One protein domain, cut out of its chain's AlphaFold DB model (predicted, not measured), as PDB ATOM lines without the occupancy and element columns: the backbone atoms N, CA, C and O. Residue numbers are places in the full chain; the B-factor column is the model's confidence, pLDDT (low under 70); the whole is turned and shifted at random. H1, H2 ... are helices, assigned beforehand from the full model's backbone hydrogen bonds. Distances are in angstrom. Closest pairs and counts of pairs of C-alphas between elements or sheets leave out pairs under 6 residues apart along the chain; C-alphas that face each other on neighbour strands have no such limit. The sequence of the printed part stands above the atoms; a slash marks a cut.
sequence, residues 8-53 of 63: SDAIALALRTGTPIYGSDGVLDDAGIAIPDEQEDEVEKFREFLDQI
ATOM      1  N   SER A   8     272.440 146.740 354.326       97.44
ATOM      2  CA  SER A   8     272.488 146.768 355.796       97.44
ATOM      3  C   SER A   8     273.258 145.593 356.404       97.44
ATOM      4  O   SER A   8     274.002 145.770 357.365       97.44
ATOM      5  N   ASP A   9     273.087 144.391 355.846       97.75
ATOM      6  CA  ASP A   9     273.717 143.178 356.368       97.75
ATOM      7  C   ASP A   9     275.217 143.172 356.029       97.75
ATOM      8  O   ASP A   9     276.048 142.842 356.878       97.75
ATOM      9  N   ALA A  10     275.574 143.609 354.813       96.31
ATOM     10  CA  ALA A  10     276.964 143.742 354.380       96.31
ATOM     11  C   ALA A  10     277.735 144.770 355.228       96.31
ATOM     12  O   ALA A  10     278.836 144.475 355.694       96.31
ATOM     13  N   ILE A  11     277.134 145.937 355.496       96.62
ATOM     14  CA  ILE A  11     277.730 146.984 356.343       96.62
ATOM     15  C   ILE A  11     277.951 146.468 357.769       96.62
ATOM     16  O   ILE A  11     279.044 146.616 358.315       96.62
ATOM     17  N   ALA A  12     276.950 145.817 358.370       97.81
ATOM     18  CA  ALA A  12     277.067 145.295 359.732       97.81
ATOM     19  C   ALA A  12     278.205 144.269 359.871       97.81
ATOM     20  O   ALA A  12     278.958 144.289 360.850       97.81
ATOM     21  N   LEU A  13     278.363 143.384 358.880       97.56
ATOM     22  CA  LEU A  13     279.461 142.418 358.846       97.56
ATOM     23  C   LEU A  13     280.820 143.096 358.665       97.56
ATOM     24  O   LEU A  13     281.766 142.749 359.377       97.56
ATOM     25  N   ALA A  14     280.920 144.067 357.755       97.62
ATOM     26  CA  ALA A  14     282.152 144.811 357.519       97.62
ATOM     27  C   ALA A  14     282.626 145.525 358.795       97.62
ATOM     28  O   ALA A  14     283.773 145.343 359.200       97.62
ATOM     29  N   LEU A  15     281.722 146.211 359.502       97.50
ATOM     30  CA  LEU A  15     282.023 146.875 360.776       97.50
ATOM     31  C   LEU A  15     282.491 145.892 361.858       97.50
ATOM     32  O   LEU A  15     283.468 146.157 362.554       97.50
ATOM     33  N   ARG A  16     281.832 144.734 361.991       97.56
ATOM     34  CA  ARG A  16     282.192 143.733 363.011       97.56
ATOM     35  C   ARG A  16     283.534 143.051 362.740       97.56
ATOM     36  O   ARG A  16     284.173 142.567 363.671       97.56
ATOM     37  N   THR A  17     283.928 142.966 361.476       97.94
ATOM     38  CA  THR A  17     285.149 142.270 361.044       97.94
ATOM     39  C   THR A  17     286.308 143.216 360.740       97.94
ATOM     40  O   THR A  17     287.421 142.743 360.539       97.94
ATOM     41  N   GLY A  18     286.068 144.530 360.717       96.75
ATOM     42  CA  GLY A  18     287.056 145.523 360.296       96.75
ATOM     43  C   GLY A  18     287.388 145.445 358.803       96.75
ATOM     44  O   GLY A  18     288.491 145.802 358.400       96.75
ATOM     45  N   THR A  19     286.465 144.939 357.983       97.31
ATOM     46  CA  THR A  19     286.677 144.796 356.536       97.31
ATOM     47  C   THR A  19     286.403 146.131 355.833       97.31
ATOM     48  O   THR A  19     285.409 146.783 356.162       97.31
ATOM     49  N   PRO A  20     287.228 146.550 354.853       96.75
ATOM     50  CA  PRO A  20     286.966 147.761 354.079       96.75
ATOM     51  C   PRO A  20     285.656 147.662 353.286       96.75
ATOM     52  O   PRO A  20     285.306 146.602 352.763       96.75
ATOM     53  N   ILE A  21     284.953 148.789 353.180       95.56
ATOM     54  CA  ILE A  21     283.698 148.924 352.436       95.56
ATOM     55  C   ILE A  21     283.987 149.676 351.137       95.56
ATOM     56  O   ILE A  21     284.648 150.710 351.158       95.56
ATOM     57  N   TYR A  22     283.455 149.170 350.026       94.31
ATOM     58  CA  TYR A  22     283.544 149.807 348.714       94.31
ATOM     59  C   TYR A  22     282.140 150.021 348.152       94.31
ATOM     60  O   TYR A  22     281.282 149.144 348.261       94.31
ATOM     61  N   GLY A  23     281.921 151.188 347.552       91.06
ATOM     62  CA  GLY A  23     280.750 151.484 346.734       91.06
ATOM     63  C   GLY A  23     281.132 151.492 345.259       91.06
ATOM     64  O   GLY A  23     282.277 151.773 344.918       91.06
ATOM     65  N   SER A  24     280.188 151.166 344.379       94.38
ATOM     66  CA  SER A  24     280.371 151.361 342.939       94.38
ATOM     67  C   SER A  24     280.250 152.839 342.582       94.38
ATOM     68  O   SER A  24     279.307 153.483 343.046       94.38
ATOM     69  N   ASP A  25     281.097 153.321 341.676       94.44
ATOM     70  CA  ASP A  25     281.115 154.727 341.251       94.44
ATOM     71  C   ASP A  25     279.738 155.221 340.786       94.44
ATOM     72  O   ASP A  25     279.263 156.235 341.275       94.44
ATOM     73  N   GLY A  26     279.011 154.439 339.979       96.44
ATOM     74  CA  GLY A  26     277.680 154.841 339.500       96.44
ATOM     75  C   GLY A  26     276.643 155.073 340.611       96.44
ATOM     76  O   GLY A  26     275.757 155.903 340.463       96.44
ATOM     77  N   VAL A  27     276.767 154.398 341.760       92.19
ATOM     78  CA  VAL A  27     275.891 154.663 342.920       92.19
ATOM     79  C   VAL A  27     276.270 155.979 343.598       92.19
ATOM     80  O   VAL A  27     275.390 156.679 344.097       92.19
ATOM     81  N   LEU A  28     277.560 156.320 343.623       90.62
ATOM     82  CA  LEU A  28     278.028 157.606 344.138       90.62
ATOM     83  C   LEU A  28     277.641 158.751 343.197       90.62
ATOM     84  O   LEU A  28     277.250 159.806 343.681       90.62
ATOM     85  N   ASP A  29     277.674 158.533 341.885       93.69
ATOM     86  CA  ASP A  29     277.233 159.524 340.902       93.69
ATOM     87  C   ASP A  29     275.725 159.808 341.019       93.69
ATOM     88  O   ASP A  29     275.303 160.964 340.980       93.69
ATOM     89  N   ASP A  30     274.911 158.762 341.206       95.75
ATOM     90  CA  ASP A  30     273.449 158.881 341.249       95.75
ATOM     91  C   ASP A  30     272.909 159.344 342.615       95.75
ATOM     92  O   ASP A  30     271.909 160.065 342.681       95.75
ATOM     93  N   ALA A  31     273.516 158.887 343.714       92.94
ATOM     94  CA  ALA A  31     272.978 159.056 345.069       92.94
ATOM     95  C   ALA A  31     274.000 159.574 346.092       92.94
ATOM     96  O   ALA A  31     273.655 159.762 347.262       92.94
ATOM     97  N   GLY A  32     275.253 159.785 345.687       89.44
ATOM     98  CA  GLY A  32     276.280 160.344 346.554       89.44
ATOM     99  C   GLY A  32     275.994 161.803 346.890       89.44
ATOM    100  O   GLY A  32     275.536 162.587 346.062       89.44
ATOM    101  N   ILE A  33     276.288 162.175 348.132       89.25
ATOM    102  CA  ILE A  33     276.239 163.560 348.591       89.25
ATOM    103  C   ILE A  33     277.681 163.986 348.830       89.25
ATOM    104  O   ILE A  33     278.365 163.408 349.674       89.25
ATOM    105  N   ALA A  34     278.142 164.985 348.078       85.56
ATOM    106  CA  ALA A  34     279.425 165.616 348.345       85.56
ATOM    107  C   ALA A  34     279.335 166.342 349.691       85.56
ATOM    108  O   ALA A  34     278.509 167.241 349.858       85.56
ATOM    109  N   ILE A  35     280.165 165.930 350.646       78.31
ATOM    110  CA  ILE A  35     280.319 166.630 351.918       78.31
ATOM    111  C   ILE A  35     281.401 167.692 351.689       78.31
ATOM    112  O   ILE A  35     282.535 167.320 351.396       78.31
ATOM    113  N   PRO A  36     281.067 168.994 351.730       77.19
ATOM    114  CA  PRO A  36     282.060 170.058 351.686       77.19
ATOM    115  C   PRO A  36     282.928 170.001 352.944       77.19
ATOM    116  O   PRO A  36     282.402 169.741 354.026       77.19
ATOM    117  N   ASP A  37     284.211 170.332 352.815       72.25
ATOM    118  CA  ASP A  37     285.175 170.325 353.928       72.25
ATOM    119  C   ASP A  37     284.709 171.193 355.121       72.25
ATOM    120  O   ASP A  37     284.945 170.857 356.276       72.25
ATOM    121  N   GLU A  38     283.933 172.255 354.869       64.50
ATOM    122  CA  GLU A  38     283.358 173.131 355.904       64.50
ATOM    123  C   GLU A  38     282.379 172.413 356.862       64.50
ATOM    124  O   GLU A  38     282.143 172.892 357.970       64.50
ATOM    125  N   GLN A  39     281.792 171.270 356.474       60.84
ATOM    126  CA  GLN A  39     280.914 170.494 357.365       60.84
ATOM    127  C   GLN A  39     281.689 169.667 358.396       60.84
ATOM    128  O   GLN A  39     281.128 169.367 359.450       60.84
ATOM    129  N   GLU A  40     282.954 169.310 358.140       65.31
ATOM    130  CA  GLU A  40     283.778 168.630 359.149       65.31
ATOM    131  C   GLU A  40     284.032 169.552 360.348       65.31
ATOM    132  O   GLU A  40     283.838 169.128 361.490       65.31
ATOM    133  N   ASP A  41     284.309 170.832 360.084       72.19
ATOM    134  CA  ASP A  41     284.461 171.864 361.114       72.19
ATOM    135  C   ASP A  41     283.181 172.031 361.950       72.19
ATOM    136  O   ASP A  41     283.238 172.227 363.162       72.19
ATOM    137  N   GLU A  42     282.003 171.960 361.325       73.12
ATOM    138  CA  GLU A  42     280.719 172.059 362.032       73.12
ATOM    139  C   GLU A  42     280.426 170.816 362.885       73.12
ATOM    140  O   GLU A  42     279.882 170.937 363.985       73.12
ATOM    141  N   VAL A  43     280.826 169.622 362.436       80.19
ATOM    142  CA  VAL A  43     280.710 168.387 363.231       80.19
ATOM    143  C   VAL A  43     281.678 168.401 364.415       80.19
ATOM    144  O   VAL A  43     281.310 167.950 365.503       80.19
ATOM    145  N   GLU A  44     282.891 168.923 364.235       82.94
ATOM    146  CA  GLU A  44     283.868 169.083 365.315       82.94
ATOM    147  C   GLU A  44     283.387 170.109 366.349       82.94
ATOM    148  O   GLU A  44     283.280 169.769 367.529       82.94
ATOM    149  N   LYS A  45     282.928 171.290 365.911       82.19
ATOM    150  CA  LYS A  45     282.292 172.292 366.790       82.19
ATOM    151  C   LYS A  45     281.075 171.735 367.526       82.19
ATOM    152  O   LYS A  45     280.866 172.044 368.697       82.19
ATOM    153  N   PHE A  46     280.258 170.914 366.863       83.38
ATOM    154  CA  PHE A  46     279.097 170.294 367.498       83.38
ATOM    155  C   PHE A  46     279.509 169.272 368.564       83.38
ATOM    156  O   PHE A  46     278.895 169.228 369.627       83.38
ATOM    157  N   ARG A  47     280.567 168.485 368.328       86.38
ATOM    158  CA  ARG A  47     281.130 167.581 369.346       86.38
ATOM    159  C   ARG A  47     281.690 168.351 370.540       86.38
ATOM    160  O   ARG A  47     281.350 168.015 371.667       86.38
ATOM    161  N   GLU A  48     282.457 169.413 370.300       87.94
ATOM    162  CA  GLU A  48     282.976 170.281 371.366       87.94
ATOM    163  C   GLU A  48     281.853 170.944 372.175       87.94
ATOM    164  O   GLU A  48     281.937 171.052 373.398       87.94
ATOM    165  N   PHE A  49     280.776 171.361 371.505       86.69
ATOM    166  CA  PHE A  49     279.578 171.884 372.156       86.69
ATOM    167  C   PHE A  49     278.907 170.829 373.047       86.69
ATOM    168  O   PHE A  49     278.585 171.126 374.195       86.69
ATOM    169  N   LEU A  50     278.741 169.593 372.558       86.69
ATOM    170  CA  LEU A  50     278.177 168.490 373.346       86.69
ATOM    171  C   LEU A  50     279.039 168.124 374.564       86.69
ATOM    172  O   LEU A  50     278.488 167.718 375.583       86.69
ATOM    173  N   ASP A  51     280.359 168.294 374.481       86.31
ATOM    174  CA  ASP A  51     281.275 168.045 375.600       86.31
ATOM    175  C   ASP A  51     281.193 169.128 376.696       86.31
ATOM    176  O   ASP A  51     281.562 168.877 377.846       86.31
ATOM    177  N   GLN A  52     280.716 170.334 376.359       83.00
ATOM    178  CA  GLN A  52     280.618 171.472 377.285       83.00
ATOM    179  C   GLN A  52     279.232 171.660 377.907       83.00
ATOM    180  O   GLN A  52     279.119 172.355 378.919       83.00
ATOM    181  N   ILE A  53     278.190 171.067 377.328       84.12
ATOM    182  CA  ILE A  53     276.823 171.161 377.847       84.12
ATOM    183  C   ILE A  53     276.438 169.890 378.599       84.12
ATOM    184  O   ILE A  53     276.746 168.765 378.204       84.12
TER     185      ILE A  53
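What this domain is: This is residues 8 to 53 of the 63 residues of the protein "BFN domain-containing protein" of Streptomyces violaceusniger (UniProt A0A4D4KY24). Three separate helices are strung along an open, U-shaped chain: H1 ends one arm, H2 sits at a corner, and H3, the longest helix, makes the other arm, with the middle empty. The printed part has 46 residues with three named helices, H1, H2, H3 in that order, no named strand, and is all helix. It is extended, with a radius of gyration of the C-alphas of 15.4 A, and flat, spanning 38 by 27 by 15 A.

Where its parts are: Find C-alpha 8 at (272.488, 146.768, 355.796); from there H1 runs to residue 17. Next look at H2, residues 25 to 31. H3, residues 38 to 52, is 21.6 A long and ends at C-alpha 52, (280.618, 171.472, 377.285).

How they stand to each other: H1 and H2 are apart, H2 and H3 are apart, and so are H1 and H3. In H1, H2 and H3 every O i to N i+4 pair is within hydrogen-bond range. Residues 33 to 53, of which 38 to 52 belong to H3, stand free.

The domain as a whole: The C-alphas of Gly 26 and Ile 53, the two farthest apart, are 41.7 A apart. The printed part has no cut, and both links are short. Confidence is low, under 70, at residues 38 to 40.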